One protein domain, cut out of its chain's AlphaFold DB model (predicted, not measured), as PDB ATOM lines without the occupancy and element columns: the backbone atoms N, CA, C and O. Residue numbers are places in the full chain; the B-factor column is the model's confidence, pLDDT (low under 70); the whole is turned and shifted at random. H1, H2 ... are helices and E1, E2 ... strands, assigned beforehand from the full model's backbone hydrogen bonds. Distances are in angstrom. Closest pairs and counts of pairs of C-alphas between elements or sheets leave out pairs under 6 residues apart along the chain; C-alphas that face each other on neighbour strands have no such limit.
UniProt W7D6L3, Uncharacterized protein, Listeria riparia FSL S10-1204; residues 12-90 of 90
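Overview. This is residues 12 to 90 of the 90 residues of an uncharacterized protein of Listeria riparia FSL S10-1204 (UniProt W7D6L3). One twisted sheet of four antiparallel strands has a single short helix, H1, over one face, running along the strands; no named element covers the other face. A long stretch with no named element, residues 12 to 32, comes before H1, and residues 85 to 90 trail off past the end of E4. The printed part has 79 residues, with H1, E1, E2, E3 and E4 in that order; the sheet order is E1, E2, E3, E4. The class is mixed, with under half of the residues in named elements. The whole is compact, with a radius of gyration of the C-alphas of 12.3 A and spans of 37 by 26 by 23 A.

Arrangement. H1, residues 33 to 40, is on the sheet at a height of 9.1 A, over E3, residues 66 to 73, at 7 degrees on the local plane. Every O i to N i+4 pair in H1 is within hydrogen-bond range. E1, residues 44 to 48, and E2, residues 55 to 61, form a hairpin at 153 degrees, with N 45 and O 58 2.9 A apart. E2 and E3 form a hairpin at 164 degrees, with N 59 and O 68 2.8 A apart. E3 and E4, residues 76 to 84, form a hairpin at 161 degrees, with N 69 and O 81 2.8 A apart. The four strands make a meander, each the antiparallel neighbour of the one before. The edge strands E1 and E4 are apart.

Along the chain. H1 begins at C-alpha 33 (9.474, -3.348, 11.450) and is 10.6 A long. E1 measures 12.0 A, E2 19.9 A, E3 23.4 A and E4 24.2 A. E4 ends at C-alpha 84 (7.315, -20.799, 26.086).

Size, cuts and confidence. The farthest C-alphas, of Asn 20 and Ile 90, are 38.6 A apart. The printed part has no cut and no long link between named elements. The mean pLDDT of the printed part is 79.6; residues 12 to 19, 42 to 43, 47 to 51 and 86 to 90 are under 70.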
ATOM      1  N   ILE A  12      12.838 -22.355  27.935       50.84
ATOM      2  CA  ILE A  12      14.020 -22.472  27.082       50.84
ATOM      3  C   ILE A  12      14.342 -21.064  26.587       50.84
ATOM      4  O   ILE A  12      13.660 -20.548  25.709       50.84
ATOM      5  N   HIS A  13      15.367 -20.442  27.169       55.41
ATOM      6  CA  HIS A  13      15.918 -19.196  26.655       55.41
ATOM      7  C   HIS A  13      16.961 -19.520  25.585       55.41
ATOM      8  O   HIS A  13      18.009 -20.094  25.886       55.41
ATOM      9  N   ILE A  14      16.666 -19.170  24.335       60.22
ATOM     10  CA  ILE A  14      17.616 -19.291  23.228       60.22
ATOM     11  C   ILE A  14      18.103 -17.885  22.872       60.22
ATOM     12  O   ILE A  14      17.439 -17.174  22.122       60.22
ATOM     13  N   GLU A  15      19.265 -17.489  23.397       56.66
ATOM     14  CA  GLU A  15      20.019 -16.338  22.884       56.66
ATOM     15  C   GLU A  15      21.038 -16.841  21.867       56.66
ATOM     16  O   GLU A  15      22.016 -17.503  22.214       56.66
ATOM     17  N   TYR A  16      20.805 -16.547  20.591       57.59
ATOM     18  CA  TYR A  16      21.744 -16.876  19.528       57.59
ATOM     19  C   TYR A  16      21.852 -15.701  18.560       57.59
ATOM     20  O   TYR A  16      20.897 -15.366  17.863       57.59
ATOM     21  N   ALA A  17      23.023 -15.066  18.529       54.97
ATOM     22  CA  ALA A  17      23.331 -13.988  17.601       54.97
ATOM     23  C   ALA A  17      24.062 -14.566  16.385       54.97
ATOM     24  O   ALA A  17      25.212 -14.995  16.476       54.97
ATOM     25  N   SER A  18      23.376 -14.608  15.246       68.06
ATOM     26  CA  SER A  18      23.971 -14.948  13.958       68.06
ATOM     27  C   SER A  18      23.232 -14.226  12.847       68.06
ATOM     28  O   SER A  18      22.010 -14.328  12.755       68.06
ATOM     29  N   ASP A  19      23.989 -13.609  11.947       68.12
ATOM     30  CA  ASP A  19      23.466 -12.958  10.739       68.12
ATOM     31  C   ASP A  19      22.726 -13.940   9.806       68.12
ATOM     32  O   ASP A  19      21.981 -13.532   8.919       68.12
ATOM     33  N   ASN A  20      22.912 -15.250  10.009       78.88
ATOM     34  CA  ASN A  20      22.266 -16.305   9.228       78.88
ATOM     35  C   ASN A  20      20.999 -16.869   9.887       78.88
ATOM     36  O   ASN A  20      20.314 -17.691   9.272       78.88
ATOM     37  N   LEU A  21      20.689 -16.483  11.130       78.31
ATOM     38  CA  LEU A  21      19.504 -16.985  11.815       78.31
ATOM     39  C   LEU A  21      18.250 -16.324  11.241       78.31
ATOM     40  O   LEU A  21      18.140 -15.101  11.175       78.31
ATOM     41  N   LYS A  22      17.286 -17.163  10.853       86.75
ATOM     42  CA  LYS A  22      15.954 -16.738  10.433       86.75
ATOM     43  C   LYS A  22      14.888 -17.534  11.162       86.75
ATOM     44  O   LYS A  22      15.057 -18.726  11.418       86.75
ATOM     45  N   THR A  23      13.766 -16.894  11.451       86.38
ATOM     46  CA  THR A  23      12.564 -17.587  11.899       86.38
ATOM     47  C   THR A  23      11.999 -18.470  10.783       86.38
ATOM     48  O   THR A  23      12.315 -18.295   9.604       86.38
ATOM     49  N   GLY A  24      11.067 -19.366  11.122       86.19
ATOM     50  CA  GLY A  24      10.340 -20.161  10.122       86.19
ATOM     51  C   GLY A  24       9.540 -19.329   9.103       86.19
ATOM     52  O   GLY A  24       9.165 -19.854   8.060       86.19
ATOM     53  N   ARG A  25       9.306 -18.032   9.371       89.88
ATOM     54  CA  ARG A  25       8.663 -17.082   8.441       89.88
ATOM     55  C   ARG A  25       9.658 -16.163   7.721       89.88
ATOM     56  O   ARG A  25       9.246 -15.206   7.075       89.88
ATOM     57  N   GLY A  26      10.954 -16.459   7.817       91.69
ATOM     58  CA  GLY A  26      12.007 -15.791   7.056       91.69
ATOM     59  C   GLY A  26      12.529 -14.481   7.649       91.69
ATOM     60  O   GLY A  26      13.308 -13.827   6.963       91.69
ATOM     61  N   ILE A  27      12.143 -14.126   8.880       92.50
ATOM     62  CA  ILE A  27      12.623 -12.917   9.567       92.50
ATOM     63  C   ILE A  27      13.967 -13.184  10.234       92.50
ATOM     64  O   ILE A  27      14.094 -14.167  10.960       92.50
ATOM     65  N   GLY A  28      14.941 -12.308  10.024       90.75
ATOM     66  CA  GLY A  28      16.257 -12.356  10.656       90.75
ATOM     67  C   GLY A  28      16.737 -10.987  11.134       90.75
ATOM     68  O   GLY A  28      16.007  -9.998  11.090       90.75
ATOM     69  N   PHE A  29      17.990 -10.942  11.587       89.81
ATOM     70  CA  PHE A  29      18.663  -9.695  11.948       89.81
ATOM     71  C   PHE A  29      18.712  -8.724  10.762       89.81
ATOM     72  O   PHE A  29      18.942  -9.125   9.620       89.81
ATOM     73  N   GLY A  30      18.496  -7.437  11.035       91.12
ATOM     74  CA  GLY A  30      18.502  -6.378  10.026       91.12
ATOM     75  C   GLY A  30      17.191  -6.182   9.255       91.12
ATOM     76  O   GLY A  30      17.079  -5.181   8.546       91.12
ATOM     77  N   ASP A  31      16.205  -7.075   9.395       93.44
ATOM     78  CA  ASP A  31      14.876  -6.870   8.810       93.44
ATOM     79  C   ASP A  31      14.136  -5.708   9.495       93.44
ATOM     80  O   ASP A  31      14.289  -5.465  10.691       93.44
ATOM     81  N   SER A  32      13.320  -4.988   8.728       94.88
ATOM     82  CA  SER A  32      12.556  -3.825   9.204       94.88
ATOM     83  C   SER A  32      11.297  -4.185   9.987       94.88
ATOM     84  O   SER A  32      10.725  -5.268   9.819       94.88
ATOM     85  N   VAL A  33      10.772  -3.226  10.758       91.69
ATOM     86  CA  VAL A  33       9.474  -3.348  11.450       91.69
ATOM     87  C   VAL A  33       8.365  -3.731  10.459       91.69
ATOM     88  O   VAL A  33       7.526  -4.596  10.729       91.69
ATOM     89  N   ASN A  34       8.384  -3.153   9.256       93.19
ATOM     90  CA  ASN A  34       7.416  -3.455   8.199       93.19
ATOM     91  C   ASN A  34       7.525  -4.907   7.692       93.19
ATOM     92  O   ASN A  34       6.518  -5.549   7.404       93.19
ATOM     93  N   GLN A  35       8.737  -5.454   7.578       95.12
ATOM     94  CA  GLN A  35       8.918  -6.856   7.184       95.12
ATOM     95  C   GLN A  35       8.391  -7.807   8.264       95.12
ATOM     96  O   GLN A  35       7.664  -8.747   7.937       95.12
ATOM     97  N   VAL A  36       8.676  -7.529   9.540       92.31
ATOM     98  CA  VAL A  36       8.184  -8.341  10.665       92.31
ATOM     99  C   VAL A  36       6.658  -8.329  10.735       92.31
ATOM    100  O   VAL A  36       6.033  -9.390  10.775       92.31
ATOM    101  N   THR A  37       6.040  -7.148  10.671       90.19
ATOM    102  CA  THR A  37       4.573  -7.002  10.712       90.19
ATOM    103  C   THR A  37       3.877  -7.647   9.510       90.19
ATOM    104  O   THR A  37       2.802  -8.225   9.667       90.19
ATOM    105  N   LYS A  38       4.500  -7.654   8.323       92.56
ATOM    106  CA  LYS A  38       4.005  -8.417   7.163       92.56
ATOM    107  C   LYS A  38       4.069  -9.933   7.367       92.56
ATOM    108  O   LYS A  38       3.155 -10.629   6.935       92.56
ATOM    109  N   ALA A  39       5.127 -10.448   7.993       92.19
ATOM    110  CA  ALA A  39       5.321 -11.888   8.183       92.19
ATOM    111  C   ALA A  39       4.470 -12.470   9.327       92.19
ATOM    112  O   ALA A  39       3.990 -13.606   9.248       92.19
ATOM    113  N   TYR A  40       4.279 -11.704  10.400       87.62
ATOM    114  CA  TYR A  40       3.595 -12.163  11.612       87.62
ATOM    115  C   TYR A  40       2.177 -11.607  11.785       87.62
ATOM    116  O   TYR A  40       1.419 -12.119  12.607       87.62
ATOM    117  N   GLY A  41       1.774 -10.661  10.936       79.06
ATOM    118  CA  GLY A  41       0.453 -10.039  10.969       79.06
ATOM    119  C   GLY A  41       0.348  -8.942  12.028       79.06
ATOM    120  O   GLY A  41       1.278  -8.683  12.784       79.06
ATOM    121  N   SER A  42      -0.811  -8.283  12.085       67.94
ATOM    122  CA  SER A  42      -1.078  -7.147  12.981       67.94
ATOM    123  C   SER A  42      -1.444  -7.544  14.417       67.94
ATOM    124  O   SER A  42      -1.712  -6.678  15.243       67.94
ATOM    125  N   SER A  43      -1.502  -8.841  14.723       69.94
ATOM    126  CA  SER A  43      -1.886  -9.373  16.039       69.94
ATOM    127  C   SER A  43      -0.701  -9.428  17.008       69.94
ATOM    128  O   SER A  43      -0.509 -10.430  17.692       69.94
ATOM    129  N   TYR A  44       0.114  -8.376  17.043       76.00
ATOM    130  CA  TYR A  44       1.226  -8.256  17.980       76.00
ATOM    131  C   TYR A  44       0.838  -7.403  19.188       76.00
ATOM    132  O   TYR A  44       0.029  -6.478  19.089       76.00
ATOM    133  N   ARG A  45       1.450  -7.693  20.339       78.25
ATOM    134  CA  ARG A  45       1.513  -6.735  21.445       78.25
ATOM    135  C   ARG A  45       2.711  -5.826  21.194       78.25
ATOM    136  O   ARG A  45       3.838  -6.308  21.104       78.25
ATOM    137  N   ASP A  46       2.451  -4.532  21.051       72.62
ATOM    138  CA  ASP A  46       3.507  -3.521  21.019       72.62
ATOM    139  C   ASP A  46       3.934  -3.246  22.462       72.62
ATOM    140  O   ASP A  46       3.124  -2.818  23.291       72.62
ATOM    141  N   LEU A  47       5.184  -3.568  22.780       68.56
ATOM    142  CA  LEU A  47       5.797  -3.145  24.026       68.56
ATOM    143  C   LEU A  47       6.606  -1.888  23.693       68.56
ATOM    144  O   LEU A  47       7.694  -1.959  23.121       68.56
ATOM    145  N   THR A  48       6.057  -0.720  24.034       60.19
ATOM    146  CA  THR A  48       6.773   0.556  23.904       60.19
ATOM    147  C   THR A  48       8.127   0.471  24.608       60.19
ATOM    148  O   THR A  48       8.148   0.063  25.766       60.19
ATOM    149  N   LYS A  49       9.200   0.872  23.900       61.28
ATOM    150  CA  LYS A  49      10.605   1.037  24.340       61.28
ATOM    151  C   LYS A  49      10.984   0.301  25.630       61.28
ATOM    152  O   LYS A  49      10.694   0.781  26.724       61.28
ATOM    153  N   SER A  50      11.726  -0.796  25.504       63.78
ATOM    154  CA  SER A  50      12.500  -1.318  26.633       63.78
ATOM    155  C   SER A  50      13.763  -0.478  26.847       63.78
ATOM    156  O   SER A  50      14.155   0.307  25.983       63.78
ATOM    157  N   ASP A  51      14.452  -0.668  27.974       68.06
ATOM    158  CA  ASP A  51      15.727   0.013  28.266       68.06
ATOM    159  C   ASP A  51      16.829  -0.272  27.221       68.06
ATOM    160  O   ASP A  51      17.871   0.383  27.215       68.06
ATOM    161  N   ARG A  52      16.617  -1.262  26.341       71.88
ATOM    162  CA  ARG A  52      17.609  -1.777  25.390       71.88
ATOM    163  C   ARG A  52      17.229  -1.595  23.915       71.88
ATOM    164  O   ARG A  52      18.135  -1.557  23.087       71.88
ATOM    165  N   TYR A  53      15.942  -1.466  23.581       80.62
ATOM    166  CA  TYR A  53      15.460  -1.384  22.196       80.62
ATOM    167  C   TYR A  53      14.467  -0.236  22.004       80.62
ATOM    168  O   TYR A  53      13.683   0.101  22.890       80.62
ATOM    169  N   GLU A  54      14.473   0.364  20.813       87.31
ATOM    170  CA  GLU A  54      13.586   1.478  20.473       87.31
ATOM    171  C   GLU A  54      12.129   1.050  20.287       87.31
ATOM    172  O   GLU A  54      11.219   1.866  20.436       87.31
ATOM    173  N   GLN A  55      11.915  -0.223  19.975       88.00
ATOM    174  CA  GLN A  55      10.609  -0.850  19.868       88.00
ATOM    175  C   GLN A  55      10.759  -2.346  20.130       88.00
ATOM    176  O   GLN A  55      11.781  -2.941  19.779       88.00
ATOM    177  N   GLU A  56       9.736  -2.958  20.718       89.12
ATOM    178  CA  GLU A  56       9.615  -4.407  20.795       89.12
ATOM    179  C   GLU A  56       8.258  -4.844  20.238       89.12
ATOM    180  O   GLU A  56       7.210  -4.343  20.644       89.12
ATOM    181  N   LEU A  57       8.276  -5.809  19.318       89.62
ATOM    182  CA  LEU A  57       7.064  -6.463  18.829       89.62
ATOM    183  C   LEU A  57       6.984  -7.871  19.396       89.62
ATOM    184  O   LEU A  57       7.906  -8.667  19.220       89.62
ATOM    185  N   VAL A  58       5.862  -8.188  20.038       89.88
ATOM    186  CA  VAL A  58       5.603  -9.510  20.607       89.88
ATOM    187  C   VAL A  58       4.511 -10.219  19.816       89.88
ATOM    188  O   VAL A  58       3.378  -9.745  19.745       89.88
ATOM    189  N   TYR A  59       4.846 -11.375  19.257       88.81
ATOM    190  CA  TYR A  59       3.937 -12.300  18.595       88.81
ATOM    191  C   TYR A  59       3.690 -13.518  19.489       88.81
ATOM    192  O   TYR A  59       4.629 -14.195  19.897       88.81
ATOM    193  N   GLU A  60       2.425 -13.821  19.767       87.12
ATOM    194  CA  GLU A  60       2.032 -15.016  20.517       87.12
ATOM    195  C   GLU A  60       1.447 -16.060  19.568       87.12
ATOM    196  O   GLU A  60       0.462 -15.802  18.874       87.12
ATOM    197  N   ASP A  61       2.019 -17.258  19.588       83.25
ATOM    198  CA  ASP A  61       1.455 -18.441  18.956       83.25
ATOM    199  C   ASP A  61       0.941 -19.373  20.054       83.25
ATOM    200  O   ASP A  61       1.689 -20.124  20.684       83.25
ATOM    201  N   LYS A  62      -0.363 -19.273  20.321       81.31
ATOM    202  CA  LYS A  62      -1.029 -20.042  21.377       81.31
ATOM    203  C   LYS A  62      -1.216 -21.509  21.009       81.31
ATOM    204  O   LYS A  62      -1.305 -22.329  21.917       81.31
ATOM    205  N   ASP A  63      -1.244 -21.832  19.719       82.81
ATOM    206  CA  ASP A  63      -1.367 -23.213  19.248       82.81
ATOM    207  C   ASP A  63      -0.073 -23.982  19.528       82.81
ATOM    208  O   ASP A  63      -0.109 -25.156  19.892       82.81
ATOM    209  N   ASN A  64       1.069 -23.296  19.420       79.94
ATOM    210  CA  ASN A  64       2.391 -23.852  19.709       79.94
ATOM    211  C   ASN A  64       2.932 -23.493  21.104       79.94
ATOM    212  O   ASN A  64       4.037 -23.907  21.444       79.94
ATOM    213  N   ASN A  65       2.163 -22.759  21.917       81.56
ATOM    214  CA  ASN A  65       2.539 -22.311  23.260       81.56
ATOM    215  C   ASN A  65       3.862 -21.518  23.297       81.56
ATOM    216  O   ASN A  65       4.691 -21.731  24.182       81.56
ATOM    217  N   ILE A  66       4.073 -20.605  22.342       83.25
ATOM    218  CA  ILE A  66       5.295 -19.788  22.251       83.25
ATOM    219  C   ILE A  66       5.016 -18.284  22.137       83.25
ATOM    220  O   ILE A  66       4.049 -17.842  21.517       83.25
ATOM    221  N   GLU A  67       5.914 -17.490  22.712       87.19
ATOM    222  CA  GLU A  67       6.073 -16.056  22.487       87.19
ATOM    223  C   GLU A  67       7.333 -15.842  21.640       87.19
ATOM    224  O   GLU A  67       8.421 -16.287  22.006       87.19
ATOM    225  N   LEU A  68       7.188 -15.146  20.516       88.44
ATOM    226  CA  LEU A  68       8.287 -14.612  19.721       88.44
ATOM    227  C   LEU A  68       8.357 -13.105  19.937       88.44
ATOM    228  O   LEU A  68       7.380 -12.400  19.693       88.44
ATOM    229  N   ARG A  69       9.514 -12.598  20.350       89.12
ATOM    230  CA  ARG A  69       9.745 -11.162  20.509       89.12
ATOM    231  C   ARG A  69      10.838 -10.686  19.571       89.12
ATOM    232  O   ARG A  69      11.866 -11.339  19.438       89.12
ATOM    233  N   PHE A  70      10.609  -9.532  18.961       89.56
ATOM    234  CA  PHE A  70      11.556  -8.845  18.094       89.56
ATOM    235  C   PHE A  70      11.931  -7.512  18.730       89.56
ATOM    236  O   PHE A  70      11.041  -6.700  18.985       89.56
ATOM    237  N   GLY A  71      13.217  -7.291  18.996       89.62
ATOM    238  CA  GLY A  71      13.744  -6.003  19.456       89.62
ATOM    239  C   GLY A  71      14.322  -5.208  18.294       89.62
ATOM    240  O   GLY A  71      15.069  -5.764  17.485       89.62
ATOM    241  N   PHE A  72      13.987  -3.920  18.219       89.81
ATOM    242  CA  PHE A  72      14.384  -3.048  17.116       89.81
ATOM    243  C   PHE A  72      15.294  -1.903  17.560       89.81
ATOM    244  O   PHE A  72      15.065  -1.271  18.594       89.81
ATOM    245  N   TRP A  73      16.279  -1.584  16.726       89.25
ATOM    246  CA  TRP A  73      17.072  -0.358  16.803       89.25
ATOM    247  C   TRP A  73      17.208   0.231  15.400       89.25
ATOM    248  O   TRP A  73      17.603  -0.480  14.479       89.25
ATOM    249  N   ASN A  74      16.880   1.512  15.208       92.06
ATOM    250  CA  ASN A  74      16.955   2.176  13.902       92.06
ATOM    251  C   ASN A  74      16.213   1.411  12.776       92.06
ATOM    252  O   ASN A  74      16.764   1.195  11.695       92.06
ATOM    253  N   ASP A  75      14.981   0.967  13.059       92.88
ATOM    254  CA  ASP A  75      14.135   0.157  12.157       92.88
ATOM    255  C   ASP A  75      14.788  -1.162  11.699       92.88
ATOM    256  O   ASP A  75      14.587  -1.619  10.576       92.88
ATOM    257  N   LYS A  76      15.599  -1.790  12.556       92.50
ATOM    258  CA  LYS A  76      16.228  -3.086  12.275       92.50
ATOM    259  C   LYS A  76      16.076  -4.041  13.439       92.50
ATOM    260  O   LYS A  76      16.270  -3.641  14.583       92.50
ATOM    261  N   VAL A  77      15.762  -5.300  13.140       90.94
ATOM    262  CA  VAL A  77      15.799  -6.395  14.113       90.94
ATOM    263  C   VAL A  77      17.232  -6.568  14.619       90.94
ATOM    264  O   VAL A  77      18.122  -6.943  13.859       90.94
ATOM    265  N   GLU A  78      17.424  -6.337  15.912       89.12
ATOM    266  CA  GLU A  78      18.680  -6.551  16.649       89.12
ATOM    267  C   GLU A  78      18.536  -7.663  17.700       89.12
ATOM    268  O   GLU A  78      19.477  -7.999  18.418       89.12
ATOM    269  N   MET A  79      17.334  -8.226  17.826       87.00
ATOM    270  CA  MET A  79      17.039  -9.308  18.750       87.00
ATOM    271  C   MET A  79      15.834 -10.111  18.276       87.00
ATOM    272  O   MET A  79      14.829  -9.546  17.841       87.00
ATOM    273  N   ILE A  80      15.944 -11.431  18.416       86.56
ATOM    274  CA  ILE A  80      14.842 -12.380  18.288       86.56
ATOM    275  C   ILE A  80      14.862 -13.254  19.543       86.56
ATOM    276  O   ILE A  80      15.838 -13.965  19.779       86.56
ATOM    277  N   TRP A  81      13.797 -13.211  20.338       85.31
ATOM    278  CA  TRP A  81      13.611 -14.075  21.503       85.31
ATOM    279  C   TRP A  81      12.467 -15.047  21.265       85.31
ATOM    280  O   TRP A  81      11.424 -14.670  20.736       85.31
ATOM    281  N   LEU A  82      12.668 -16.293  21.690       83.88
ATOM    282  CA  LEU A  82      11.661 -17.345  21.701       83.88
ATOM    283  C   LEU A  82      11.489 -17.831  23.140       83.88
ATOM    284  O   LEU A  82      12.457 -18.276  23.753       83.88
ATOM    285  N   THR A  83      10.264 -17.770  23.650       80.38
ATOM    286  CA  THR A  83       9.912 -18.172  25.019       80.38
ATOM    287  C   THR A  83       8.695 -19.096  24.974       80.38
ATOM    288  O   THR A  83       7.829 -18.909  24.127       80.38
ATOM    289  N   SER A  84       8.587 -20.079  25.874       80.19
ATOM    290  CA  SER A  84       7.315 -20.799  26.086       80.19
ATOM    291  C   SER A  84       6.298 -19.874  26.768       80.19
ATOM    292  O   SER A  84       6.677 -19.080  27.630       80.19
ATOM    293  N   LEU A  85       5.018 -19.984  26.408       73.12
ATOM    294  CA  LEU A  85       3.905 -19.277  27.056       73.12
ATOM    295  C   LEU A  85       3.438 -19.946  28.360       73.12
ATOM    296  O   LEU A  85       2.516 -19.419  28.990       73.12
ATOM    297  N   ASP A  86       4.042 -21.070  28.773       65.38
ATOM    298  CA  ASP A  86       3.691 -21.766  30.014       65.38
ATOM    299  C   ASP A  86       3.685 -20.797  31.198       65.38
ATOM    300  O   ASP A  86       4.714 -20.332  31.697       65.38
ATOM    301  N   LYS A  87       2.470 -20.468  31.636       50.19
ATOM    302  CA  LYS A  87       2.235 -19.651  32.815       50.19
ATOM    303  C   LYS A  87       2.756 -20.417  34.021       50.19
ATOM    304  O   LYS A  87       2.292 -21.525  34.292       50.19
ATOM    305  N   ALA A  88       3.614 -19.777  34.813       41.41
ATOM    306  CA  ALA A  88       3.689 -20.117  36.226       41.41
ATOM    307  C   ALA A  88       2.249 -20.100  36.788       41.41
ATOM    308  O   ALA A  88       1.519 -19.137  36.518       41.41
ATOM    309  N   PRO A  89       1.794 -21.145  37.501       42.22
ATOM    310  CA  PRO A  89       0.503 -21.085  38.167       42.22
ATOM    311  C   PRO A  89       0.525 -19.914  39.159       42.22
ATOM    312  O   PRO A  89       1.486 -19.769  39.916       42.22
ATOM    313  N   ILE A  90      -0.506 -19.064  39.087       44.50
ATOM    314  CA  ILE A  90      -0.807 -18.045  40.105       44.50
ATOM    315  C   ILE A  90      -1.355 -18.761  41.338       44.50
ATOM    316  O   ILE A  90      -2.206 -19.659  41.135       44.50
TER     317      ILE A  90